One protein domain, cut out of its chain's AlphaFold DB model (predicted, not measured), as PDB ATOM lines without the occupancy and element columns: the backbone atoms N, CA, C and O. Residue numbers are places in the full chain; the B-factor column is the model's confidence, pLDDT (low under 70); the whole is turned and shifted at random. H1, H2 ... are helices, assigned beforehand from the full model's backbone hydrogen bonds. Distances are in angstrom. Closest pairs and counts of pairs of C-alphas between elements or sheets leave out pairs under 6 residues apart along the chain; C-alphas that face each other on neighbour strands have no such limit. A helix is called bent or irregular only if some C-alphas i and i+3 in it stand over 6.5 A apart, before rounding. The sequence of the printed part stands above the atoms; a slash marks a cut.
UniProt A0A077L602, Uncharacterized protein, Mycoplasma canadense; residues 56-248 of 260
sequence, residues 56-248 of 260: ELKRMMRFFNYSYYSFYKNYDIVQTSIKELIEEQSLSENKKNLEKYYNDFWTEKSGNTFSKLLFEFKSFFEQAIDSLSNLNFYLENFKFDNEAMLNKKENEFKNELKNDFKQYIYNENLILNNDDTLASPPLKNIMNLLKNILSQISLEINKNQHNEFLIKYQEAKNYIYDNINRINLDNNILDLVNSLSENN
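Overview. This is residues 56 to 248 of the 260 residues of an uncharacterized protein of Mycoplasma canadense (UniProt A0A077L602). This is a long, angled run of helices in two halves: at one end H1b, H2, H7 and H8 form a four-helix up-and-down bundle, and from it H3 leads away at a steep angle, with H6 side by side with it and H5 carrying on beyond H6. H1 bends, with H1b in the four-helix half and H1a near H3 and H6; the residues that stand free, 140 to 148 and 150 to 156, stick out as a tip around the short H4. The printed part has 193 residues with eight named helices, H1 to H8 in order, and no named strand: the class is all helix. It is loose, with a radius of gyration of the C-alphas of 21.3 A and spans of 72 by 33 by 26 A.

Arrangement. Start at H1, residues 56 to 88, assigned as one helix by its hydrogen bonds but bent: C-alphas 67 and 70 are 7.4 A apart, and its arms H1a, residues 56 to 67, and H1b, residues 70 to 88, stand at a steep tilt of 51 degrees. H2, residues 92 to 105, forms a hairpin with H1b, at a shallow tilt of 26 degrees, opposite ways; their closest C-alphas, Ile 86 and Lys 95, are 5.4 A apart. Next comes the hub H3, residues 113 to 141, which only just touches H1b, with 3 pairs of C-alphas within 8 A, the closest being Tyr 72 and Lys 122 at 6.3 A. H4, residues 147 to 151, touches no helix. H5, residues 154 to 169, touches H3 with residues 168 to 169 alone, the C-alphas of Leu 135 and Tyr 168 being closest at 5.5 A. H6, residues 187 to 206, touches H3 at a shallow tilt of 23 degrees, opposite ways, closest at the C-alphas of Ser 131 and Leu 187, 5.1 A; H3, H5 and H6 form a bundle, a group of helices at shallow tilts. H7, residues 209 to 221, touches H2, closest at the C-alphas of Leu 98 and Ala 220, 6.3 A. H8, residues 234 to 247, touches H1b at a shallow tilt of 29 degrees, opposite ways, closest at the C-alphas of Phe 71 and Leu 240, 4.4 A. Every O i to N i+4 pair is within hydrogen-bond range in H1a and H2 to H8, and 14 of 15 are in H1b.

Along the chain. Find C-alpha 56 at (-16.829, 1.708, 38.589), where H1a begins its 17.0 A; H1b then runs 26.7 A. Look for C-alpha 113 at (7.936, 3.843, 59.851); from there H3 runs 41.9 A. H6 runs 28.5 A, and H8 ends at C-alpha 247, (-6.783, 13.786, 50.980).

Size, cuts and confidence. The two C-alphas farthest apart, those of Leu 91 and Asn 151, are 72.1 A apart. The printed part has no cut; the links from H5 to H6 and from H7 to H8 are long, with 17 and 12 residues. Look in these two links for low confidence: pLDDT is under 70 at residues 177 to 183 and 225 to 231, and also at residue 248, the last printed residue.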
ATOM      1  N   GLU A  56     -16.843   1.226  37.211       91.31
ATOM      2  CA  GLU A  56     -16.829   1.708  38.589       91.31
ATOM      3  C   GLU A  56     -15.398   1.895  39.109       91.31
ATOM      4  O   GLU A  56     -15.085   2.970  39.630       91.31
ATOM      5  N   LEU A  57     -14.511   0.922  38.877       92.50
ATOM      6  CA  LEU A  57     -13.095   1.018  39.241       92.50
ATOM      7  C   LEU A  57     -12.397   2.170  38.509       92.50
ATOM      8  O   LEU A  57     -11.736   2.985  39.150       92.50
ATOM      9  N   LYS A  58     -12.607   2.318  37.192       92.81
ATOM     10  CA  LYS A  58     -12.074   3.450  36.405       92.81
ATOM     11  C   LYS A  58     -12.515   4.795  36.981       92.81
ATOM     12  O   LYS A  58     -11.716   5.728  37.067       92.81
ATOM     13  N   ARG A  59     -13.784   4.909  37.387       89.69
ATOM     14  CA  ARG A  59     -14.316   6.121  38.022       89.69
ATOM     15  C   ARG A  59     -13.617   6.403  39.352       89.69
ATOM     16  O   ARG A  59     -13.198   7.536  39.562       89.69
ATOM     17  N   MET A  60     -13.484   5.403  40.224       90.19
ATOM     18  CA  MET A  60     -12.801   5.551  41.518       90.19
ATOM     19  C   MET A  60     -11.333   5.951  41.334       90.19
ATOM     20  O   MET A  60     -10.895   6.940  41.919       90.19
ATOM     21  N   MET A  61     -10.608   5.254  40.455       89.88
ATOM     22  CA  MET A  61      -9.202   5.542  40.163       89.88
ATOM     23  C   MET A  61      -8.994   6.940  39.590       89.88
ATOM     24  O   MET A  61      -8.016   7.593  39.922       89.88
ATOM     25  N   ARG A  62      -9.927   7.467  38.789       88.50
ATOM     26  CA  ARG A  62      -9.830   8.849  38.300       88.50
ATOM     27  C   ARG A  62      -9.814   9.869  39.441       88.50
ATOM     28  O   ARG A  62      -9.004  10.793  39.412       88.50
ATOM     29  N   PHE A  63     -10.706   9.722  40.420       86.94
ATOM     30  CA  PHE A  63     -10.730  10.607  41.587       86.94
ATOM     31  C   PHE A  63      -9.496  10.410  42.461       86.94
ATOM     32  O   PHE A  63      -8.913  11.386  42.920       86.94
ATOM     33  N   PHE A  64      -9.083   9.159  42.640       88.88
ATOM     34  CA  PHE A  64      -7.906   8.810  43.422       88.88
ATOM     35  C   PHE A  64      -6.634   9.420  42.834       88.88
ATOM     36  O   PHE A  64      -5.926  10.152  43.521       88.88
ATOM     37  N   ASN A  65      -6.413   9.224  41.535       88.81
ATOM     38  CA  ASN A  65      -5.277   9.790  40.823       88.81
ATOM     39  C   ASN A  65      -5.275  11.309  40.922       88.81
ATOM     40  O   ASN A  65      -4.236  11.889  41.186       88.81
ATOM     41  N   TYR A  66      -6.430  11.961  40.758       87.38
ATOM     42  CA  TYR A  66      -6.520  13.411  40.903       87.38
ATOM     43  C   TYR A  66      -6.104  13.886  42.305       87.38
ATOM     44  O   TYR A  66      -5.329  14.831  42.421       87.38
ATOM     45  N   SER A  67      -6.583  13.217  43.355       87.19
ATOM     46  CA  SER A  67      -6.275  13.568  44.746       87.19
ATOM     47  C   SER A  67      -4.799  13.395  45.109       87.19
ATOM     48  O   SER A  67      -4.251  14.220  45.836       87.19
ATOM     49  N   TYR A  68      -4.150  12.350  44.596       90.00
ATOM     50  CA  TYR A  68      -2.787  11.975  44.993       90.00
ATOM     51  C   TYR A  68      -1.726  12.230  43.915       90.00
ATOM     52  O   TYR A  68      -0.555  11.919  44.117       90.00
ATOM     53  N   TYR A  69      -2.096  12.857  42.794       88.31
ATOM     54  CA  TYR A  69      -1.158  13.214  41.725       88.31
ATOM     55  C   TYR A  69      -0.008  14.089  42.232       88.31
ATOM     56  O   TYR A  69       1.143  13.871  41.859       88.31
ATOM     57  N   SER A  70      -0.317  15.067  43.094       89.31
ATOM     58  CA  SER A  70       0.697  15.960  43.664       89.31
ATOM     59  C   SER A  70       1.690  15.193  44.535       89.31
ATOM     60  O   SER A  70       2.893  15.361  44.358       89.31
ATOM     61  N   PHE A  71       1.207  14.301  45.412       92.62
ATOM     62  CA  PHE A  71       2.073  13.409  46.183       92.62
ATOM     63  C   PHE A  71       3.010  12.619  45.263       92.62
ATOM     64  O   PHE A  71       4.225  12.721  45.404       92.62
ATOM     65  N   TYR A  72       2.444  11.886  44.297       91.06
ATOM     66  CA  TYR A  72       3.201  10.987  43.424       91.06
ATOM     67  C   TYR A  72       4.307  11.734  42.671       91.06
ATOM     68  O   TYR A  72       5.478  11.376  42.748       91.06
ATOM     69  N   LYS A  73       3.947  12.845  42.019       90.50
ATOM     70  CA  LYS A  73       4.888  13.656  41.243       90.50
ATOM     71  C   LYS A  73       6.009  14.234  42.108       90.50
ATOM     72  O   LYS A  73       7.158  14.274  41.678       90.50
ATOM     73  N   ASN A  74       5.677  14.736  43.296       91.88
ATOM     74  CA  ASN A  74       6.657  15.384  44.160       91.88
ATOM     75  C   ASN A  74       7.569  14.379  44.868       91.88
ATOM     76  O   ASN A  74       8.731  14.706  45.097       91.88
ATOM     77  N   TYR A  75       7.084  13.169  45.165       93.75
ATOM     78  CA  TYR A  75       7.893  12.113  45.772       93.75
ATOM     79  C   TYR A  75       9.119  11.782  44.909       93.75
ATOM     80  O   TYR A  75      10.246  11.862  45.395       93.75
ATOM     81  N   ASP A  76       8.914  11.504  43.618       89.75
ATOM     82  CA  ASP A  76      10.006  11.160  42.695       89.75
ATOM     83  C   ASP A  76      10.991  12.315  42.495       89.75
ATOM     84  O   ASP A  76      12.206  12.100  42.471       89.75
ATOM     85  N   ILE A  77      10.482  13.548  42.379       90.88
ATOM     86  CA  ILE A  77      11.318  14.749  42.238       90.88
ATOM     87  C   ILE A  77      12.240  14.884  43.444       90.88
ATOM     88  O   ILE A  77      13.445  15.069  43.277       90.88
ATOM     89  N   VAL A  78      11.685  14.790  44.652       91.56
ATOM     90  CA  VAL A  78      12.451  14.948  45.889       91.56
ATOM     91  C   VAL A  78      13.473  13.829  46.032       91.56
ATOM     92  O   VAL A  78      14.650  14.117  46.244       91.56
ATOM     93  N   GLN A  79      13.049  12.574  45.877       91.75
ATOM     94  CA  GLN A  79      13.932  11.415  45.992       91.75
ATOM     95  C   GLN A  79      15.112  11.519  45.017       91.75
ATOM     96  O   GLN A  79      16.265  11.385  45.427       91.75
ATOM     97  N   THR A  80      14.833  11.811  43.745       90.69
ATOM     98  CA  THR A  80      15.862  11.945  42.703       90.69
ATOM     99  C   THR A  80      16.795  13.111  42.999       90.69
ATOM    100  O   THR A  80      18.009  12.930  43.009       90.69
ATOM    101  N   SER A  81      16.245  14.279  43.340       89.94
ATOM    102  CA  SER A  81      17.047  15.477  43.613       89.94
ATOM    103  C   SER A  81      17.977  15.282  44.811       89.94
ATOM    104  O   SER A  81      19.127  15.697  44.766       89.94
ATOM    105  N   ILE A  82      17.523  14.633  45.891       90.19
ATOM    106  CA  ILE A  82      18.392  14.350  47.048       90.19
ATOM    107  C   ILE A  82      19.530  13.410  46.645       90.19
ATOM    108  O   ILE A  82      20.667  13.612  47.070       90.19
ATOM    109  N   LYS A  83      19.239  12.394  45.826       91.06
ATOM    110  CA  LYS A  83      20.258  11.469  45.328       91.06
ATOM    111  C   LYS A  83      21.299  12.184  44.459       91.06
ATOM    112  O   LYS A  83      22.490  11.987  44.674       91.06
ATOM    113  N   GLU A  84      20.868  13.044  43.543       89.25
ATOM    114  CA  GLU A  84      21.766  13.868  42.719       89.25
ATOM    115  C   GLU A  84      22.622  14.797  43.593       89.25
ATOM    116  O   GLU A  84      23.841  14.835  43.450       89.25
ATOM    117  N   LEU A  85      22.018  15.454  44.590       87.75
ATOM    118  CA  LEU A  85      22.744  16.305  45.538       87.75
ATOM    119  C   LEU A  85      23.821  15.542  46.320       87.75
ATOM    120  O   LEU A  85      24.881  16.095  46.595       87.75
ATOM    121  N   ILE A  86      23.578  14.280  46.681       89.94
ATOM    122  CA  ILE A  86      24.583  13.412  47.318       89.94
ATOM    123  C   ILE A  86      25.759  13.139  46.377       89.94
ATOM    124  O   ILE A  86      26.917  13.135  46.809       89.94
ATOM    125  N   GLU A  87      25.471  12.863  45.107       89.44
ATOM    126  CA  GLU A  87      26.483  12.557  44.096       89.44
ATOM    127  C   GLU A  87      27.363  13.779  43.804       89.44
ATOM    128  O   GLU A  87      28.586  13.639  43.727       89.44
ATOM    129  N   GLU A  88      26.759  14.966  43.744       86.62
ATOM    130  CA  GLU A  88      27.429  16.248  43.500       86.62
ATOM    131  C   GLU A  88      28.194  16.791  44.718       86.62
ATOM    132  O   GLU A  88      29.034  17.681  44.569       86.62
ATOM    133  N   GLN A  89      27.933  16.275  45.925       85.94
ATOM    134  CA  GLN A  89      28.469  16.875  47.143       85.94
ATOM    135  C   GLN A  89      29.990  16.671  47.271       85.94
ATOM    136  O   GLN A  89      30.490  15.553  47.436       85.94
ATOM    137  N   SER A  90      30.726  17.785  47.251       84.12
ATOM    138  CA  SER A  90      32.191  17.834  47.309       84.12
ATOM    139  C   SER A  90      32.731  17.679  48.735       84.12
ATOM    140  O   SER A  90      33.796  17.093  48.952       84.12
ATOM    141  N   LEU A  91      31.982  18.159  49.733       88.12
ATOM    142  CA  LEU A  91      32.346  18.059  51.143       88.12
ATOM    143  C   LEU A  91      31.943  16.693  51.711       88.12
ATOM    144  O   LEU A  91      30.759  16.389  51.863       88.12
ATOM    145  N   SER A  92      32.934  15.876  52.089       89.25
ATOM    146  CA  SER A  92      32.700  14.494  52.542       89.25
ATOM    147  C   SER A  92      31.757  14.383  53.745       89.25
ATOM    148  O   SER A  92      30.995  13.420  53.815       89.25
ATOM    149  N   GLU A  93      31.803  15.325  54.688       89.88
ATOM    150  CA  GLU A  93      30.909  15.327  55.853       89.88
ATOM    151  C   GLU A  93      29.453  15.569  55.441       89.88
ATOM    152  O   GLU A  93      28.570  14.787  55.793       89.88
ATOM    153  N   ASN A  94      29.214  16.589  54.613       88.88
ATOM    154  CA  ASN A  94      27.890  16.890  54.077       88.88
ATOM    155  C   ASN A  94      27.332  15.723  53.265       88.88
ATOM    156  O   ASN A  94      26.172  15.354  53.439       88.88
ATOM    157  N   LYS A  95      28.172  15.106  52.423       91.38
ATOM    158  CA  LYS A  95      27.795  13.935  51.632       91.38
ATOM    159  C   LYS A  95      27.310  12.796  52.524       91.38
ATOM    160  O   LYS A  95      26.203  12.308  52.334       91.38
ATOM    161  N   LYS A  96      28.089  12.432  53.549       93.12
ATOM    162  CA  LYS A  96      27.719  11.374  54.505       93.12
ATOM    163  C   LYS A  96      26.415  11.682  55.243       93.12
ATOM    164  O   LYS A  96      25.601  10.785  55.452       93.12
ATOM    165  N   ASN A  97      26.202  12.936  55.638       90.75
ATOM    166  CA  ASN A  97      24.979  13.340  56.334       90.75
ATOM    167  C   ASN A  97      23.746  13.281  55.419       90.75
ATOM    168  O   ASN A  97      22.694  12.806  55.849       90.75
ATOM    169  N   LEU A  98      23.875  13.693  54.153       90.88
ATOM    170  CA  LEU A  98      22.808  13.559  53.157       90.88
ATOM    171  C   LEU A  98      22.536  12.094  52.799       90.88
ATOM    172  O   LEU A  98      21.375  11.706  52.739       90.88
ATOM    173  N   GLU A  99      23.567  11.259  52.638       93.56
ATOM    174  CA  GLU A  99      23.421   9.810  52.418       93.56
ATOM    175  C   GLU A  99      22.659   9.142  53.560       93.56
ATOM    176  O   GLU A  99      21.768   8.326  53.326       93.56
ATOM    177  N   LYS A 100      22.975   9.510  54.805       92.88
ATOM    178  CA  LYS A 100      22.243   9.026  55.974       92.88
ATOM    179  C   LYS A 100      20.768   9.418  55.901       92.88
ATOM    180  O   LYS A 100      19.912   8.548  56.011       92.88
ATOM    181  N   TYR A 101      20.473  10.696  55.656       92.06
ATOM    182  CA  TYR A 101      19.096  11.166  55.495       92.06
ATOM    183  C   TYR A 101      18.366  10.446  54.351       92.06
ATOM    184  O   TYR A 101      17.225  10.022  54.516       92.06
ATOM    185  N   TYR A 102      19.023  10.247  53.209       93.06
ATOM    186  CA  TYR A 102      18.452   9.512  52.085       93.06
ATOM    187  C   TYR A 102      18.086   8.077  52.469       93.06
ATOM    188  O   TYR A 102      16.962   7.639  52.237       93.06
ATOM    189  N   ASN A 103      18.998   7.359  53.122       91.81
ATOM    190  CA  ASN A 103      18.755   5.984  53.551       91.81
ATOM    191  C   ASN A 103      17.643   5.883  54.604       91.81
ATOM    192  O   ASN A 103      16.821   4.969  54.530       91.81
ATOM    193  N   ASP A 104      17.579   6.845  55.526       90.19
ATOM    194  CA  ASP A 104      16.600   6.877  56.614       90.19
ATOM    195  C   ASP A 104      15.172   7.230  56.150       90.19
ATOM    196  O   ASP A 104      14.232   6.939  56.885       90.19
ATOM    197  N   PHE A 105      14.989   7.856  54.976       89.75
ATOM    198  CA  PHE A 105      13.689   8.420  54.557       89.75
ATOM    199  C   PHE A 105      13.238   8.068  53.130       89.75
ATOM    200  O   PHE A 105      12.051   8.146  52.822       89.75
ATOM    201  N   TRP A 106      14.155   7.677  52.248       90.38
ATOM    202  CA  TRP A 106      13.898   7.584  50.804       90.38
ATOM    203  C   TRP A 106      14.294   6.231  50.209       90.38
ATOM    204  O   TRP A 106      14.434   6.096  48.993       90.38
ATOM    205  N   THR A 107      14.466   5.215  51.054       84.69
ATOM    206  CA  THR A 107      14.740   3.839  50.629       84.69
ATOM    207  C   THR A 107      13.706   2.873  51.189       84.69
ATOM    208  O   THR A 107      13.136   3.093  52.256       84.69
ATOM    209  N   GLU A 108      13.508   1.754  50.493       77.06
ATOM    210  CA  GLU A 108      12.639   0.653  50.929       77.06
ATOM    211  C   GLU A 108      13.026   0.106  52.315       77.06
ATOM    212  O   GLU A 108      12.177  -0.296  53.108       77.06
ATOM    213  N   LYS A 109      14.328   0.132  52.630       77.12
ATOM    214  CA  LYS A 109      14.900  -0.361  53.892       77.12
ATOM    215  C   LYS A 109      14.950   0.707  54.988       77.12
ATOM    216  O   LYS A 109      15.648   0.517  55.983       77.12
ATOM    217  N   SER A 110      14.230   1.814  54.807       75.81
ATOM    218  CA  SER A 110      14.106   2.883  55.794       75.81
ATOM    219  C   SER A 110      13.711   2.327  57.166       75.81
ATOM    220  O   SER A 110      12.702   1.633  57.307       75.81
ATOM    221  N   GLY A 111      14.479   2.689  58.197       72.94
ATOM    222  CA  GLY A 111      14.124   2.417  59.593       72.94
ATOM    223  C   GLY A 111      12.985   3.303  60.114       72.94
ATOM    224  O   GLY A 111      12.431   3.028  61.177       72.94
ATOM    225  N   ASN A 112      12.620   4.363  59.383       86.25
ATOM    226  CA  ASN A 112      11.523   5.256  59.729       86.25
ATOM    227  C   ASN A 112      10.181   4.699  59.219       86.25
ATOM    228  O   ASN A 112       9.970   4.555  58.011       86.25
ATOM    229  N   THR A 113       9.256   4.426  60.145       87.38
ATOM    230  CA  THR A 113       7.936   3.843  59.851       87.38
ATOM    231  C   THR A 113       7.112   4.705  58.901       87.38
ATOM    232  O   THR A 113       6.542   4.185  57.946       87.38
ATOM    233  N   PHE A 114       7.056   6.021  59.125       90.69
ATOM    234  CA  PHE A 114       6.264   6.918  58.284       90.69
ATOM    235  C   PHE A 114       6.796   6.941  56.850       90.69
ATOM    236  O   PHE A 114       6.035   6.773  55.904       90.69
ATOM    237  N   SER A 115       8.111   7.044  56.693       91.00
ATOM    238  CA  SER A 115       8.785   7.046  55.392       91.00
ATOM    239  C   SER A 115       8.596   5.735  54.637       91.00
ATOM    240  O   SER A 115       8.347   5.754  53.433       91.00
ATOM    241  N   LYS A 116       8.619   4.602  55.351       90.81
ATOM    242  CA  LYS A 116       8.285   3.296  54.775       90.81
ATOM    243  C   LYS A 116       6.859   3.282  54.219       90.81
ATOM    244  O   LYS A 116       6.659   2.861  53.086       90.81
ATOM    245  N   LEU A 117       5.888   3.819  54.960       91.38
ATOM    246  CA  LEU A 117       4.508   3.930  54.476       91.38
ATOM    247  C   LEU A 117       4.395   4.816  53.228       91.38
ATOM    248  O   LEU A 117       3.612   4.502  52.336       91.38
ATOM    249  N   LEU A 118       5.167   5.904  53.142       92.50
ATOM    250  CA  LEU A 118       5.188   6.762  51.950       92.50
ATOM    251  C   LEU A 118       5.750   6.026  50.731       92.50
ATOM    252  O   LEU A 118       5.184   6.126  49.642       92.50
ATOM    253  N   PHE A 119       6.836   5.275  50.923       91.31
ATOM    254  CA  PHE A 119       7.435   4.449  49.880       91.31
ATOM    255  C   PHE A 119       6.460   3.370  49.387       91.31
ATOM    256  O   PHE A 119       6.215   3.252  48.187       91.31
ATOM    257  N   GLU A 120       5.851   2.619  50.306       90.38
ATOM    258  CA  GLU A 120       4.874   1.582  49.963       90.38
ATOM    259  C   GLU A 120       3.635   2.182  49.276       90.38
ATOM    260  O   GLU A 120       3.147   1.637  48.284       90.38
ATOM    261  N   PHE A 121       3.146   3.340  49.741       91.94
ATOM    262  CA  PHE A 121       2.043   4.048  49.093       91.94
ATOM    263  C   PHE A 121       2.383   4.425  47.650       91.94
ATOM    264  O   PHE A 121       1.569   4.199  46.756       91.94
ATOM    265  N   LYS A 122       3.588   4.958  47.416       91.94
ATOM    266  CA  LYS A 122       4.093   5.301  46.082       91.94
ATOM    267  C   LYS A 122       4.166   4.069  45.177       91.94
ATOM    268  O   LYS A 122       3.627   4.104  44.076       91.94
ATOM    269  N   SER A 123       4.727   2.965  45.671       90.19
ATOM    270  CA  SER A 123       4.809   1.693  44.936       90.19
ATOM    271  C   SER A 123       3.427   1.144  44.563       90.19
ATOM    272  O   SER A 123       3.161   0.820  43.406       90.19
ATOM    273  N   PHE A 124       2.488   1.093  45.509       90.88
ATOM    274  CA  PHE A 124       1.133   0.625  45.215       90.88
ATOM    275  C   PHE A 124       0.347   1.583  44.327       90.88
ATOM    276  O   PHE A 124      -0.542   1.142  43.599       90.88
ATOM    277  N   PHE A 125       0.654   2.881  44.367       91.75
ATOM    278  CA  PHE A 125       0.065   3.850  43.453       91.75
ATOM    279  C   PHE A 125       0.473   3.517  42.014       91.75
ATOM    280  O   PHE A 125      -0.403   3.409  41.159       91.75
ATOM    281  N   GLU A 126       1.762   3.272  41.757       91.06
ATOM    282  CA  GLU A 126       2.279   2.848  40.444       91.06
ATOM    283  C   GLU A 126       1.630   1.544  39.981       91.06
ATOM    284  O   GLU A 126       1.051   1.490  38.896       91.06
ATOM    285  N   GLN A 127       1.597   0.532  40.850       90.88
ATOM    286  CA  GLN A 127       0.947  -0.742  40.537       90.88
ATOM    287  C   GLN A 127      -0.544  -0.569  40.215       90.88
ATOM    288  O   GLN A 127      -1.068  -1.235  39.326       90.88
ATOM    289  N   ALA A 128      -1.251   0.344  40.888       92.19
ATOM    290  CA  ALA A 128      -2.654   0.620  40.584       92.19
ATOM    291  C   ALA A 128      -2.832   1.250  39.197       92.19
ATOM    292  O   ALA A 128      -3.817   0.954  38.513       92.19
ATOM    293  N   ILE A 129      -1.902   2.115  38.776       92.06
ATOM    294  CA  ILE A 129      -1.880   2.684  37.423       92.06
ATOM    295  C   ILE A 129      -1.646   1.580  36.388       92.06
ATOM    296  O   ILE A 129      -2.396   1.510  35.410       92.06
ATOM    297  N   ASP A 130      -0.692   0.686  36.630       91.00
ATOM    298  CA  ASP A 130      -0.385  -0.428  35.729       91.00
ATOM    299  C   ASP A 130      -1.557  -1.410  35.619       91.00
ATOM    300  O   ASP A 130      -2.014  -1.722  34.516       91.00
ATOM    301  N   SER A 131      -2.142  -1.827  36.744       93.06
ATOM    302  CA  SER A 131      -3.329  -2.692  36.761       93.06
ATOM    303  C   SER A 131      -4.528  -2.043  36.061       93.06
ATOM    304  O   SER A 131      -5.284  -2.723  35.361       93.06
ATOM    305  N   LEU A 132      -4.706  -0.725  36.199       94.81
ATOM    306  CA  LEU A 132      -5.736   0.026  35.475       94.81
ATOM    307  C   LEU A 132      -5.462   0.058  33.966       94.81
ATOM    308  O   LEU A 132      -6.402  -0.060  33.176       94.81
ATOM    309  N   SER A 133      -4.200   0.210  33.565       93.31
ATOM    310  CA  SER A 133      -3.774   0.155  32.165       93.31
ATOM    311  C   SER A 133      -4.064  -1.218  31.557       93.31
ATOM    312  O   SER A 133      -4.727  -1.304  30.524       93.31
ATOM    313  N   ASN A 134      -3.701  -2.295  32.258       92.56
ATOM    314  CA  ASN A 134      -3.986  -3.670  31.847       92.56
ATOM    315  C   ASN A 134      -5.489  -3.933  31.699       92.56
ATOM    316  O   ASN A 134      -5.924  -4.510  30.702       92.56
ATOM    317  N   LEU A 135      -6.302  -3.461  32.650       94.94
ATOM    318  CA  LEU A 135      -7.758  -3.548  32.555       94.94
ATOM    319  C   LEU A 135      -8.287  -2.784  31.333       94.94
ATOM    320  O   LEU A 135      -9.151  -3.294  30.625       94.94
ATOM    321  N   ASN A 136      -7.778  -1.581  31.055       93.56
ATOM    322  CA  ASN A 136      -8.176  -0.822  29.866       93.56
ATOM    323  C   ASN A 136      -7.810  -1.557  28.578       93.56
ATOM    324  O   ASN A 136      -8.666  -1.702  27.708       93.56
ATOM    325  N   PHE A 137      -6.584  -2.073  28.491       93.62
ATOM    326  CA  PHE A 137      -6.123  -2.835  27.338       93.62
ATOM    327  C   PHE A 137      -6.991  -4.074  27.100       93.62
ATOM    328  O   PHE A 137      -7.402  -4.333  25.969       93.62
ATOM    329  N   TYR A 138      -7.340  -4.811  28.158       94.00
ATOM    330  CA  TYR A 138      -8.264  -5.941  28.064       94.00
ATOM    331  C   TYR A 138      -9.637  -5.516  27.516       94.00
ATOM    332  O   TYR A 138     -10.137  -6.125  26.571       94.00
ATOM    333  N   LEU A 139     -10.231  -4.442  28.051       93.44
ATOM    334  CA  LEU A 139     -11.541  -3.950  27.604       93.44
ATOM    335  C   LEU A 139     -11.537  -3.467  26.147       93.44
ATOM    336  O   LEU A 139     -12.530  -3.657  25.449       93.44
ATOM    337  N   GLU A 140     -10.457  -2.823  25.703       90.44
ATOM    338  CA  GLU A 140     -10.312  -2.297  24.338       90.44
ATOM    339  C   GLU A 140     -10.116  -3.413  23.307       90.44
ATOM    340  O   GLU A 140     -10.614  -3.315  22.186       90.44
ATOM    341  N   ASN A 141      -9.438  -4.496  23.693       89.25
ATOM    342  CA  ASN A 141      -9.168  -5.628  22.808       89.25
ATOM    343  C   ASN A 141     -10.236  -6.728  22.861       89.25
ATOM    344  O   ASN A 141     -10.177  -7.670  22.066       89.25
ATOM    345  N   PHE A 142     -11.223  -6.630  23.754       87.81
ATOM    346  CA  PHE A 142     -12.292  -7.618  23.843       87.81
ATOM    347  C   PHE A 142     -13.255  -7.512  22.652       87.81
ATOM    348  O   PHE A 142     -13.986  -6.531  22.498       87.81
ATOM    349  N   LYS A 143     -13.296  -8.556  21.818       85.81
ATOM    350  CA  LYS A 143     -14.095  -8.603  20.584       85.81
ATOM    351  C   LYS A 143     -15.189  -9.668  20.646       85.81
ATOM    352  O   LYS A 143     -14.930 -10.827  20.962       85.81
ATOM    353  N   PHE A 144     -16.419  -9.277  20.305       80.94
ATOM    354  CA  PHE A 144     -17.600 -10.158  20.312       80.94
ATOM    355  C   PHE A 144     -17.879 -10.834  18.965       80.94
ATOM    356  O   PHE A 144     -18.801 -11.638  18.864       80.94
ATOM    357  N   ASP A 145     -17.163 -10.450  17.919       72.06
ATOM    358  CA  ASP A 145     -17.382 -10.826  16.518       72.06
ATOM    359  C   ASP A 145     -16.387 -11.878  16.002       72.06
ATOM    360  O   ASP A 145     -16.465 -12.282  14.848       72.06
ATOM    361  N   ASN A 146     -15.481 -12.375  16.848       76.75
ATOM    362  CA  ASN A 146     -14.583 -13.474  16.492       76.75
ATOM    363  C   ASN A 146     -15.353 -14.815  16.433       76.75
ATOM    364  O   ASN A 146     -16.081 -15.140  17.372       76.75
ATOM    365  N   GLU A 147     -15.158 -15.625  15.382       72.88
ATOM    366  CA  GLU A 147     -15.767 -16.962  15.228       72.88
ATOM    367  C   GLU A 147     -15.561 -17.853  16.461       72.88
ATOM    368  O   GLU A 147     -16.493 -18.520  16.916       72.88
ATOM    369  N   ALA A 148     -14.368 -17.812  17.065       76.19
ATOM    370  CA  ALA A 148     -14.078 -18.552  18.292       76.19
ATOM    371  C   ALA A 148     -14.972 -18.107  19.464       76.19
ATOM    372  O   ALA A 148     -15.416 -18.927  20.269       76.19
ATOM    373  N   MET A 149     -15.278 -16.809  19.537       79.44
ATOM    374  CA  MET A 149     -16.156 -16.243  20.557       79.44
ATOM    375  C   MET A 149     -17.614 -16.599  20.285       79.44
ATOM    376  O   MET A 149     -18.345 -16.888  21.226       79.44
ATOM    377  N   LEU A 150     -18.049 -16.628  19.022       74.06
ATOM    378  CA  LEU A 150     -19.425 -16.945  18.625       74.06
ATOM    379  C   LEU A 150     -19.781 -18.417  18.865       74.06
ATOM    380  O   LEU A 150     -20.859 -18.695  19.398       74.06
ATOM    381  N   ASN A 151     -18.851 -19.328  18.583       81.81
ATOM    382  CA  ASN A 151     -19.044 -20.772  18.740       81.81
ATOM    383  C   ASN A 151     -18.920 -21.260  20.196       81.81
ATOM    384  O   ASN A 151     -19.351 -22.368  20.514       81.81
ATOM    385  N   LYS A 152     -18.364 -20.437  21.096       85.62
ATOM    386  CA  LYS A 152     -18.212 -20.771  22.518       85.62
ATOM    387  C   LYS A 152     -19.574 -20.934  23.200       85.62
ATOM    388  O   LYS A 152     -20.437 -20.054  23.077       85.62
ATOM    389  N   LYS A 153     -19.764 -22.031  23.943       88.62
ATOM    390  CA  LYS A 153     -20.999 -22.269  24.714       88.62
ATOM    391  C   LYS A 153     -21.120 -21.251  25.847       88.62
ATOM    392  O   LYS A 153     -20.118 -20.788  26.385       88.62
ATOM    393  N   GLU A 154     -22.344 -20.947  26.273       87.44
ATOM    394  CA  GLU A 154     -22.589 -19.942  27.321       87.44
ATOM    395  C   GLU A 154     -21.817 -20.229  28.623       87.44
ATOM    396  O   GLU A 154     -21.225 -19.321  29.203       87.44
ATOM    397  N   ASN A 155     -21.767 -21.491  29.063       89.44
ATOM    398  CA  ASN A 155     -21.039 -21.881  30.276       89.44
ATOM    399  C   ASN A 155     -19.521 -21.691  30.142       89.44
ATOM    400  O   ASN A 155     -18.871 -21.240  31.081       89.44
ATOM    401  N   GLU A 156     -18.958 -22.008  28.976       91.44
ATOM    402  CA  GLU A 156     -17.533 -21.809  28.691       91.44
ATOM    403  C   GLU A 156     -17.196 -20.316  28.680       91.44
ATOM    404  O   GLU A 156     -16.214 -19.901  29.292       91.44
ATOM    405  N   PHE A 157     -18.056 -19.503  28.063       91.56
ATOM    406  CA  PHE A 157     -17.925 -18.049  28.039       91.56
ATOM    407  C   PHE A 157     -17.997 -17.447  29.446       91.56
ATOM    408  O   PHE A 157     -17.147 -16.656  29.837       91.56
ATOM    409  N   LYS A 158     -18.968 -17.870  30.264       93.19
ATOM    410  CA  LYS A 158     -19.073 -17.437  31.666       93.19
ATOM    411  C   LYS A 158     -17.833 -17.804  32.483       93.19
ATOM    412  O   LYS A 158     -17.416 -17.014  33.324       93.19
ATOM    413  N   ASN A 159     -17.257 -18.984  32.263       93.94
ATOM    414  CA  ASN A 159     -16.055 -19.415  32.979       93.94
ATOM    415  C   ASN A 159     -14.809 -18.628  32.556       93.94
ATOM    416  O   ASN A 159     -14.026 -18.247  33.421       93.94
ATOM    417  N   GLU A 160     -14.656 -18.332  31.267       93.44
ATOM    418  CA  GLU A 160     -13.614 -17.425  30.770       93.44
ATOM    419  C   GLU A 160     -13.736 -16.045  31.420       93.44
ATOM    420  O   GLU A 160     -12.793 -15.595  32.062       93.44
ATOM    421  N   LEU A 161     -14.932 -15.448  31.409       94.75
ATOM    422  CA  LEU A 161     -15.149 -14.146  32.044       94.75
ATOM    423  C   LEU A 161     -14.884 -14.159  33.555       94.75
ATOM    424  O   LEU A 161     -14.459 -13.148  34.107       94.75
ATOM    425  N   LYS A 162     -15.111 -15.281  34.250       94.06
ATOM    426  CA  LYS A 162     -14.722 -15.424  35.664       94.06
ATOM    427  C   LYS A 162     -13.204 -15.425  35.844       94.06
ATOM    428  O   LYS A 162     -12.722 -14.883  36.837       94.06
ATOM    429  N   ASN A 163     -12.458 -16.023  34.919       94.75
ATOM    430  CA  ASN A 163     -10.997 -15.995  34.944       94.75
ATOM    431  C   ASN A 163     -10.477 -14.588  34.632       94.75
ATOM    432  O   ASN A 163      -9.659 -14.077  35.392       94.75
ATOM    433  N   ASP A 164     -11.034 -13.925  33.618       95.06
ATOM    434  CA  ASP A 164     -10.692 -12.537  33.283       95.06
ATOM    435  C   ASP A 164     -11.002 -11.592  34.449       95.06
ATOM    436  O   ASP A 164     -10.205 -10.720  34.796       95.06
ATOM    437  N   PHE A 165     -12.139 -11.792  35.123       96.19
ATOM    438  CA  PHE A 165     -12.486 -11.042  36.327       96.19
ATOM    439  C   PHE A 165     -11.423 -11.219  37.417       96.19
ATOM    440  O   PHE A 165     -10.968 -10.234  37.998       96.19
ATOM    441  N   LYS A 166     -10.982 -12.457  37.673       94.94
ATOM    442  CA  LYS A 166      -9.918 -12.736  38.647       94.94
ATOM    443  C   LYS A 166      -8.576 -12.147  38.242       94.94
ATOM    444  O   LYS A 166      -7.824 -11.762  39.126       94.94
ATOM    445  N   GLN A 167      -8.274 -12.083  36.951       94.31
ATOM    446  CA  GLN A 167      -7.008 -11.565  36.446       94.31
ATOM    447  C   GLN A 167      -6.937 -10.034  36.513       94.31
ATOM    448  O   GLN A 167      -5.938  -9.492  36.974       94.31
ATOM    449  N   TYR A 168      -7.984  -9.332  36.074       95.50
ATOM    450  CA  TYR A 168      -7.924  -7.877  35.886       95.50
ATOM    451  C   TYR A 168      -8.664  -7.079  36.963       95.50
ATOM    452  O   TYR A 168      -8.301  -5.937  37.247       95.50
ATOM    453  N   ILE A 169      -9.712  -7.650  37.561       95.44
ATOM    454  CA  ILE A 169     -10.624  -6.922  38.450       95.44
ATOM    455  C   ILE A 169     -10.363  -7.280  39.910       95.44
ATOM    456  O   ILE A 169      -9.953  -6.407  40.675       95.44
ATOM    457  N   TYR A 170     -10.610  -8.526  40.315       94.69
ATOM    458  CA  TYR A 170     -10.508  -8.937  41.713       94.69
ATOM    459  C   TYR A 170     -10.355 -10.449  41.879       94.69
ATOM    460  O   TYR A 170     -11.184 -11.220  41.393       94.69
ATOM    461  N   ASN A 171      -9.358 -10.857  42.660       92.69
ATOM    462  CA  ASN A 171      -9.172 -12.235  43.093       92.69
ATOM    463  C   ASN A 171      -9.238 -12.322  44.620       92.69
ATOM    464  O   ASN A 171      -8.333 -11.881  45.321       92.69
ATOM    465  N   GLU A 172     -10.302 -12.928  45.133       87.81
ATOM    466  CA  GLU A 172     -10.534 -13.115  46.570       87.81
ATOM    467  C   GLU A 172      -9.516 -14.035  47.257       87.81
ATOM    468  O   GLU A 172      -9.293 -13.903  48.456       87.81
ATOM    469  N   ASN A 173      -8.884 -14.938  46.504       85.38
ATOM    470  CA  ASN A 173      -7.884 -15.868  47.032       85.38
ATOM    471  C   ASN A 173      -6.464 -15.294  46.969       85.38
ATOM    472  O   ASN A 173      -5.522 -15.934  47.430       85.38
ATOM    473  N   LEU A 174      -6.293 -14.118  46.356       83.94
ATOM    474  CA  LEU A 174      -5.000 -13.466  46.263       83.94
ATOM    475  C   LEU A 174      -4.747 -12.654  47.532       83.94
ATOM    476  O   LEU A 174      -5.337 -11.589  47.730       83.94
ATOM    477  N   ILE A 175      -3.843 -13.163  48.362       73.94
ATOM    478  CA  ILE A 175      -3.272 -12.428  49.485       73.94
ATOM    479  C   ILE A 175      -2.043 -11.710  48.942       73.94
ATOM    480  O   ILE A 175      -1.092 -12.357  48.518       73.94
ATOM    481  N   LEU A 176      -2.100 -10.383  48.904       72.00
ATOM    482  CA  LEU A 176      -0.944  -9.554  48.598       72.00
ATOM    483  C   LEU A 176      -0.363  -9.068  49.920       72.00
ATOM    484  O   LEU A 176      -1.080  -8.422  50.688       72.00
ATOM    485  N   ASN A 177       0.903  -9.377  50.183       64.50
ATOM    486  CA  ASN A 177       1.646  -8.737  51.262       64.50
ATOM    487  C   ASN A 177       2.437  -7.541  50.722       64.50
ATOM    488  O   ASN A 177       2.634  -7.407  49.516       64.50
ATOM    489  N   ASN A 178       2.914  -6.682  51.627       56.59
ATOM    490  CA  ASN A 178       3.688  -5.492  51.259       56.59
ATOM    491  C   ASN A 178       4.995  -5.802  50.512       56.59
ATOM    492  O   ASN A 178       5.472  -4.955  49.765       56.59
ATOM    493  N   ASP A 179       5.517  -7.020  50.665       56.34
ATOM    494  CA  ASP A 179       6.768  -7.466  50.049       56.34
ATOM    495  C   ASP A 179       6.550  -8.200  48.705       56.34
ATOM    496  O   ASP A 179       7.505  -8.500  47.987       56.34
ATOM    497  N   ASP A 180       5.295  -8.494  48.337       56.50
ATOM    498  CA  ASP A 180       4.973  -9.272  47.140       56.50
ATOM    499  C   ASP A 180       4.836  -8.354  45.917       56.50
ATOM    500  O   ASP A 180       3.767  -7.824  45.609       56.50
ATOM    501  N   THR A 181       5.923  -8.207  45.158       55.09
ATOM    502  CA  THR A 181       5.889  -7.604  43.817       55.09
ATOM    503  C   THR A 181       5.341  -8.608  42.803       55.09
ATOM    504  O   THR A 181       6.060  -9.221  42.014       55.09
ATOM    505  N   LEU A 182       4.023  -8.798  42.805       62.28
ATOM    506  CA  LEU A 182       3.357  -9.429  41.669       62.28
ATOM    507  C   LEU A 182       3.395  -8.468  40.478       62.28
ATOM    508  O   LEU A 182       3.027  -7.306  40.594       62.28
ATOM    509  N   ALA A 183       3.810  -8.964  39.313       66.19
ATOM    510  CA  ALA A 183       3.981  -8.130  38.122       66.19
ATOM    511  C   ALA A 183       2.669  -7.509  37.598       66.19
ATOM    512  O   ALA A 183       2.709  -6.559  36.823       66.19
ATOM    513  N   SER A 184       1.500  -8.055  37.961       74.75
ATOM    514  CA  SER A 184       0.184  -7.521  37.568       74.75
ATOM    515  C   SER A 184      -0.958  -8.068  38.437       74.75
ATOM    516  O   SER A 184      -1.732  -8.919  37.995       74.75
ATOM    517  N   PRO A 185      -1.073  -7.625  39.695       89.00
ATOM    518  CA  PRO A 185      -2.207  -7.954  40.546       89.00
ATOM    519  C   PRO A 185      -3.512  -7.313  40.030       89.00
ATOM    520  O   PRO A 185      -3.479  -6.258  39.388       89.00
ATOM    521  N   PRO A 186      -4.687  -7.897  40.331       93.06
ATOM    522  CA  PRO A 186      -5.969  -7.325  39.932       93.06
ATOM    523  C   PRO A 186      -6.207  -5.980  40.620       93.06
ATOM    524  O   PRO A 186      -5.880  -5.798  41.798       93.06
ATOM    525  N   LEU A 187      -6.829  -5.040  39.907       94.12
ATOM    526  CA  LEU A 187      -6.906  -3.642  40.336       94.12
ATOM    527  C   LEU A 187      -7.556  -3.465  41.720       94.12
ATOM    528  O   LEU A 187      -7.066  -2.698  42.546       94.12
ATOM    529  N   LYS A 188      -8.634  -4.199  42.018       93.25
ATOM    530  CA  LYS A 188      -9.339  -4.085  43.305       93.25
ATOM    531  C   LYS A 188      -8.505  -4.607  44.477       93.25
ATOM    532  O   LYS A 188      -8.618  -4.069  45.576       93.25
ATOM    533  N   ASN A 189      -7.653  -5.612  44.258       91.88
ATOM    534  CA  ASN A 189      -6.719  -6.089  45.281       91.88
ATOM    535  C   ASN A 189      -5.706  -4.987  45.639       91.88
ATOM    536  O   ASN A 189      -5.531  -4.703  46.821       91.88
ATOM    537  N   ILE A 190      -5.134  -4.299  44.646       91.62
ATOM    538  CA  ILE A 190      -4.229  -3.159  44.888       91.62
ATOM    539  C   ILE A 190      -4.942  -1.985  45.554       91.62
ATOM    540  O   ILE A 190      -4.426  -1.411  46.510       91.62
ATOM    541  N   MET A 191      -6.155  -1.642  45.121       91.19
ATOM    542  CA  MET A 191      -6.923  -0.571  45.764       91.19
ATOM    543  C   MET A 191      -7.211  -0.873  47.246       91.19
ATOM    544  O   MET A 191      -7.229   0.046  48.064       91.19
ATOM    545  N   ASN A 192      -7.393  -2.144  47.623       89.25
ATOM    546  CA  ASN A 192      -7.501  -2.533  49.033       89.25
ATOM    547  C   ASN A 192      -6.188  -2.302  49.801       89.25
ATOM    548  O   ASN A 192      -6.234  -1.805  50.926       89.25
ATOM    549  N   LEU A 193      -5.026  -2.602  49.208       88.62
ATOM    550  CA  LEU A 193      -3.727  -2.293  49.822       88.62
ATOM    551  C   LEU A 193      -3.533  -0.786  49.995       88.62
ATOM    552  O   LEU A 193      -3.210  -0.332  51.092       88.62
ATOM    553  N   LEU A 194      -3.827  -0.000  48.956       89.94
ATOM    554  CA  LEU A 194      -3.791   1.462  49.019       89.94
ATOM    555  C   LEU A 194      -4.698   2.001  50.127       89.94
ATOM    556  O   LEU A 194      -4.296   2.897  50.868       89.94
ATOM    557  N   LYS A 195      -5.900   1.435  50.292       88.75
ATOM    558  CA  LYS A 195      -6.807   1.788  51.394       88.75
ATOM    559  C   LYS A 195      -6.165   1.547  52.761       88.75
ATOM    560  O   LYS A 195      -6.257   2.397  53.651       88.75
ATOM    561  N   ASN A 196      -5.544   0.383  52.932       87.62
ATOM    562  CA  ASN A 196      -4.916  -0.010  54.187       87.62
ATOM    563  C   ASN A 196      -3.727   0.899  54.512       87.62
ATOM    564  O   ASN A 196      -3.648   1.408  55.629       87.62
ATOM    565  N   ILE A 197      -2.856   1.167  53.537       89.88
ATOM    566  CA  ILE A 197      -1.708   2.060  53.721       89.88
ATOM    567  C   ILE A 197      -2.148   3.488  54.011       89.88
ATOM    568  O   ILE A 197      -1.652   4.086  54.961       89.88
ATOM    569  N   LEU A 198      -3.130   4.027  53.286       89.62
ATOM    570  CA  LEU A 198      -3.659   5.360  53.582       89.62
ATOM    571  C   LEU A 198      -4.224   5.454  54.996       89.62
ATOM    572  O   LEU A 198      -4.044   6.465  55.667       89.62
ATOM    573  N   SER A 199      -4.858   4.387  55.480       87.88
ATOM    574  CA  SER A 199      -5.339   4.323  56.860       87.88
ATOM    575  C   SER A 199      -4.186   4.340  57.871       87.88
ATOM    576  O   SER A 199      -4.309   4.983  58.910       87.88
ATOM    577  N   GLN A 200      -3.057   3.693  57.573       90.19
ATOM    578  CA  GLN A 200      -1.857   3.729  58.418       90.19
ATOM    579  C   GLN A 200      -1.170   5.100  58.378       90.19
ATOM    580  O   GLN A 200      -0.908   5.673  59.433       90.19
ATOM    581  N   ILE A 201      -0.987   5.685  57.190       91.00
ATOM    582  CA  ILE A 201      -0.500   7.064  57.011       91.00
ATOM    583  C   ILE A 201      -1.373   8.032  57.810       91.00
ATOM    584  O   ILE A 201      -0.858   8.899  58.511       91.00
ATOM    585  N   SER A 202      -2.695   7.844  57.777       88.62
ATOM    586  CA  SER A 202      -3.645   8.634  58.558       88.62
ATOM    587  C   SER A 202      -3.331   8.627  60.048       88.62
ATOM    588  O   SER A 202      -3.353   9.669  60.703       88.62
ATOM    589  N   LEU A 203      -3.053   7.442  60.593       90.38
ATOM    590  CA  LEU A 203      -2.731   7.262  62.002       90.38
ATOM    591  C   LEU A 203      -1.401   7.930  62.352       90.38
ATOM    592  O   LEU A 203      -1.335   8.619  63.366       90.38
ATOM    593  N   GLU A 204      -0.378   7.787  61.514       91.44
ATOM    594  CA  GLU A 204       0.923   8.428  61.733       91.44
ATOM    595  C   GLU A 204       0.845   9.961  61.615       91.44
ATOM    596  O   GLU A 204       1.454  10.677  62.414       91.44
ATOM    597  N   ILE A 205       0.014  10.494  60.710       88.38
ATOM    598  CA  ILE A 205      -0.279  11.934  60.642       88.38
ATOM    599  C   ILE A 205      -0.908  12.416  61.954       88.38
ATOM    600  O   ILE A 205      -0.448  13.415  62.502       88.38
ATOM    601  N   ASN A 206      -1.887  11.685  62.499       87.44
ATOM    602  CA  ASN A 206      -2.513  12.019  63.788       87.44
ATOM    603  C   ASN A 206      -1.528  11.949  64.970       87.44
ATOM    604  O   ASN A 206      -1.743  12.607  65.985       87.44
ATOM    605  N   LYS A 207      -0.443  11.175  64.844       90.19
ATOM    606  CA  LYS A 207       0.676  11.119  65.801       90.19
ATOM    607  C   LYS A 207       1.756  12.181  65.537       90.19
ATOM    608  O   LYS A 207       2.828  12.107  66.128       90.19
ATOM    609  N   ASN A 208       1.506  13.153  64.657       89.25
ATOM    610  CA  ASN A 208       2.443  14.212  64.262       89.25
ATOM    611  C   ASN A 208       3.738  13.739  63.576       89.25
ATOM    612  O   ASN A 208       4.685  14.516  63.469       89.25
ATOM    613  N   GLN A 209       3.785  12.519  63.031       89.81
ATOM    614  CA  GLN A 209       4.981  12.016  62.336       89.81
ATOM    615  C   GLN A 209       5.325  12.814  61.070       89.81
ATOM    616  O   GLN A 209       6.489  12.932  60.700       89.81
ATOM    617  N   HIS A 210       4.331  13.446  60.445       87.50
ATOM    618  CA  HIS A 210       4.549  14.362  59.328       87.50
ATOM    619  C   HIS A 210       5.379  15.599  59.725       87.50
ATOM    620  O   HIS A 210       6.201  16.060  58.939       87.50
ATOM    621  N   ASN A 211       5.224  16.113  60.952       88.94
ATOM    622  CA  ASN A 211       6.034  17.232  61.442       88.94
ATOM    623  C   ASN A 211       7.471  16.795  61.718       88.94
ATOM    624  O   ASN A 211       8.404  17.525  61.398       88.94
ATOM    625  N   GLU A 212       7.662  15.594  62.264       89.62
ATOM    626  CA  GLU A 212       8.995  15.020  62.461       89.62
ATOM    627  C   GLU A 212       9.720  14.820  61.122       89.62
ATOM    628  O   GLU A 212      10.880  15.210  60.981       89.62
ATOM    629  N   PHE A 213       9.010  14.316  60.109       90.38
ATOM    630  CA  PHE A 213       9.507  14.217  58.736       90.38
ATOM    631  C   PHE A 213       9.958  15.583  58.184       90.38
ATOM    632  O   PHE A 213      11.059  15.703  57.645       90.38
ATOM    633  N   LEU A 214       9.148  16.635  58.372       90.69
ATOM    634  CA  LEU A 214       9.491  17.999  57.950       90.69
ATOM    635  C   LEU A 214      10.709  18.560  58.695       90.69
ATOM    636  O   LEU A 214      11.573  19.172  58.069       90.69
ATOM    637  N   ILE A 215      10.809  18.342  60.009       91.62
ATOM    638  CA  ILE A 215      11.962  18.775  60.813       91.62
ATOM    639  C   ILE A 215      13.237  18.098  60.311       91.62
ATOM    640  O   ILE A 215      14.243  18.772  60.095       91.62
ATOM    641  N   LYS A 216      13.190  16.787  60.050       91.25
ATOM    642  CA  LYS A 216      14.339  16.028  59.538       91.25
ATOM    643  C   LYS A 216      14.787  16.504  58.162       91.25
ATOM    644  O   LYS A 216      15.988  16.609  57.923       91.25
ATOM    645  N   TYR A 217      13.848  16.871  57.294       91.00
ATOM    646  CA  TYR A 217      14.172  17.541  56.036       91.00
ATOM    647  C   TYR A 217      14.875  18.894  56.262       91.00
ATOM    648  O   TYR A 217      15.905  19.152  55.640       91.00
ATOM    649  N   GLN A 218      14.387  19.745  57.174       89.50
ATOM    650  CA  GLN A 218      15.035  21.035  57.469       89.50
ATOM    651  C   GLN A 218      16.443  20.866  58.058       89.50
ATOM    652  O   GLN A 218      17.346  21.630  57.723       89.50
ATOM    653  N   GLU A 219      16.657  19.852  58.899       89.88
ATOM    654  CA  GLU A 219      17.992  19.487  59.387       89.88
ATOM    655  C   GLU A 219      18.908  19.074  58.226       89.88
ATOM    656  O   GLU A 219      20.029  19.574  58.122       89.88
ATOM    657  N   ALA A 220      18.422  18.207  57.330       88.62
ATOM    658  CA  ALA A 220      19.176  17.716  56.178       88.62
ATOM    659  C   ALA A 220      19.535  18.832  55.185       88.62
ATOM    660  O   ALA A 220      20.628  18.840  54.617       88.62
ATOM    661  N   LYS A 221      18.645  19.817  55.024       86.88
ATOM    662  CA  LYS A 221      18.831  20.977  54.146       86.88
ATOM    663  C   LYS A 221      20.106  21.765  54.448       86.88
ATOM    664  O   LYS A 221      20.713  22.314  53.529       86.88
ATOM    665  N   ASN A 222      20.558  21.782  55.703       85.12
ATOM    666  CA  ASN A 222      21.795  22.464  56.098       85.12
ATOM    667  C   ASN A 222      23.052  21.865  55.442       85.12
ATOM    668  O   ASN A 222      24.059  22.558  55.313       85.12
ATOM    669  N   TYR A 223      22.991  20.609  54.994       82.62
ATOM    670  CA  TYR A 223      24.105  19.909  54.350       82.62
ATOM    671  C   TYR A 223      24.114  20.048  52.820       82.62
ATOM    672  O   TYR A 223      25.017  19.530  52.167       82.62
ATOM    673  N   ILE A 224      23.165  20.776  52.225       76.88
ATOM    674  CA  ILE A 224      23.080  21.024  50.771       76.88
ATOM    675  C   ILE A 224      24.025  22.181  50.359       76.88
ATOM    676  O   ILE A 224      23.745  22.980  49.469       76.88
ATOM    677  N   TYR A 225      25.159  22.336  51.050       60.41
ATOM    678  CA  TYR A 225      26.095  23.429  50.790       60.41
ATOM    679  C   TYR A 225      26.709  23.291  49.386       60.41
ATOM    680  O   TYR A 225      27.127  22.194  49.024       60.41
ATOM    681  N   ASP A 226      26.812  24.423  48.677       47.22
ATOM    682  CA  ASP A 226      27.669  24.655  47.499       47.22
ATOM    683  C   ASP A 226      27.143  24.397  46.069       47.22
ATOM    684  O   ASP A 226      27.934  24.192  45.152       47.22
ATOM    685  N   ASN A 227      25.836  24.533  45.809       50.03
ATOM    686  CA  ASN A 227      25.356  24.693  44.428       50.03
ATOM    687  C   ASN A 227      24.862  26.132  44.190       50.03
ATOM    688  O   ASN A 227      23.953  26.616  44.871       50.03
ATOM    689  N   ILE A 228      25.456  26.833  43.213       47.31
ATOM    690  CA  ILE A 228      25.051  28.190  42.773       47.31
ATOM    691  C   ILE A 228      23.561  28.208  42.361       47.31
ATOM    692  O   ILE A 228      22.904  29.247  42.421       47.31
ATOM    693  N   ASN A 229      22.998  27.029  42.080       49.50
ATOM    694  CA  ASN A 229      21.572  26.749  41.991       49.50
ATOM    695  C   ASN A 229      21.099  25.979  43.233       49.50
ATOM    696  O   ASN A 229      21.069  24.752  43.235       49.50
ATOM    697  N   ARG A 230      20.699  26.678  44.301       59.53
ATOM    698  CA  ARG A 230      20.005  26.044  45.435       59.53
ATOM    699  C   ARG A 230      18.755  25.326  44.913       59.53
ATOM    700  O   ARG A 230      17.766  25.996  44.612       59.53
ATOM    701  N   ILE A 231      18.771  23.996  44.811       66.62
ATOM    702  CA  ILE A 231      17.549  23.231  44.540       66.62
ATOM    703  C   ILE A 231      16.653  23.401  45.767       66.62
ATOM    704  O   ILE A 231      16.892  22.833  46.831       66.62
ATOM    705  N   ASN A 232      15.650  24.269  45.644       75.00
ATOM    706  CA  ASN A 232      14.683  24.508  46.700       75.00
ATOM    707  C   ASN A 232      13.567  23.460  46.610       75.00
ATOM    708  O   ASN A 232      12.607  23.645  45.864       75.00
ATOM    709  N   LEU A 233      13.703  22.381  47.386       86.88
ATOM    710  CA  LEU A 233      12.712  21.304  47.483       86.88
ATOM    711  C   LEU A 233      11.581  21.608  48.476       86.88
ATOM    712  O   LEU A 233      10.700  20.769  48.658       86.88
ATOM    713  N   ASP A 234      11.569  22.788  49.111       88.19
ATOM    714  CA  ASP A 234      10.615  23.112  50.180       88.19
ATOM    715  C   ASP A 234       9.170  22.972  49.696       88.19
ATOM    716  O   ASP A 234       8.345  22.373  50.383       88.19
ATOM    717  N   ASN A 235       8.877  23.468  48.489       89.00
ATOM    718  CA  ASN A 235       7.542  23.367  47.906       89.00
ATOM    719  C   ASN A 235       7.166  21.910  47.614       89.00
ATOM    720  O   ASN A 235       6.054  21.507  47.925       89.00
ATOM    721  N   ASN A 236       8.086  21.104  47.073       91.56
ATOM    722  CA  ASN A 236       7.809  19.703  46.749       91.56
ATOM    723  C   ASN A 236       7.558  18.868  48.015       91.56
ATOM    724  O   ASN A 236       6.616  18.077  48.061       91.56
ATOM    725  N   ILE A 237       8.370  19.069  49.058       90.44
ATOM    726  CA  ILE A 237       8.198  18.432  50.370       90.44
ATOM    727  C   ILE A 237       6.866  18.848  51.002       90.44
ATOM    728  O   ILE A 237       6.128  18.001  51.509       90.44
ATOM    729  N   LEU A 238       6.542  20.142  50.958       89.31
ATOM    730  CA  LEU A 238       5.295  20.661  51.510       89.31
ATOM    731  C   LEU A 238       4.083  20.110  50.750       89.31
ATOM    732  O   LEU A 238       3.126  19.663  51.375       89.31
ATOM    733  N   ASP A 239       4.137  20.080  49.419       90.50
ATOM    734  CA  ASP A 239       3.075  19.540  48.569       90.50
ATOM    735  C   ASP A 239       2.839  18.045  48.818       90.50
ATOM    736  O   ASP A 239       1.690  17.599  48.813       90.50
ATOM    737  N   LEU A 240       3.899  17.272  49.077       90.38
ATOM    738  CA  LEU A 240       3.807  15.862  49.458       90.38
ATOM    739  C   LEU A 240       3.017  15.711  50.767       90.38
ATOM    740  O   LEU A 240       2.022  14.982  50.814       90.38
ATOM    741  N   VAL A 241       3.427  16.428  51.817       87.19
ATOM    742  CA  VAL A 241       2.797  16.342  53.145       87.19
ATOM    743  C   VAL A 241       1.362  16.876  53.122       87.19
ATOM    744  O   VAL A 241       0.457  16.243  53.678       87.19
ATOM    745  N   ASN A 242       1.124  17.998  52.442       88.31
ATOM    746  CA  ASN A 242      -0.201  18.598  52.312       88.31
ATOM    747  C   ASN A 242      -1.142  17.699  51.511       88.31
ATOM    748  O   ASN A 242      -2.264  17.462  51.951       88.31
ATOM    749  N   SER A 243      -0.687  17.126  50.389       87.50
ATOM    750  CA  SER A 243      -1.502  16.215  49.578       87.50
ATOM    751  C   SER A 243      -2.004  15.034  50.405       87.50
ATOM    752  O   SER A 243      -3.193  14.717  50.340       87.50
ATOM    753  N   LEU A 244      -1.150  14.432  51.236       85.50
ATOM    754  CA  LEU A 244      -1.562  13.355  52.137       85.50
ATOM    755  C   LEU A 244      -2.542  13.847  53.197       85.50
ATOM    756  O   LEU A 244      -3.569  13.211  53.403       85.50
ATOM    757  N   SER A 245      -2.258  14.982  53.833       81.81
ATOM    758  CA  SER A 245      -3.060  15.521  54.939       81.81
ATOM    759  C   SER A 245      -4.466  15.942  54.494       81.81
ATOM    760  O   SER A 245      -5.450  15.640  55.168       81.81
ATOM    761  N   GLU A 246      -4.580  16.578  53.329       82.25
ATOM    762  CA  GLU A 246      -5.840  17.065  52.755       82.25
ATOM    763  C   GLU A 246      -6.707  15.941  52.175       82.25
ATOM    764  O   GLU A 246      -7.940  16.023  52.187       82.25
ATOM    765  N   ASN A 247      -6.081  14.875  51.663       76.88
ATOM    766  CA  ASN A 247      -6.783  13.786  50.980       76.88
ATOM    767  C   ASN A 247      -6.976  12.534  51.838       76.88
ATOM    768  O   ASN A 247      -7.536  11.561  51.331       76.88
ATOM    769  N   ASN A 248      -6.609  12.585  53.125       66.19
ATOM    770  CA  ASN A 248      -6.661  11.515  54.128       66.19
ATOM    771  C   ASN A 248      -8.088  11.027  54.491       66.19
ATOM    772  O   ASN A 248      -8.495  10.933  55.653       66.19
TER     773      ASN A 248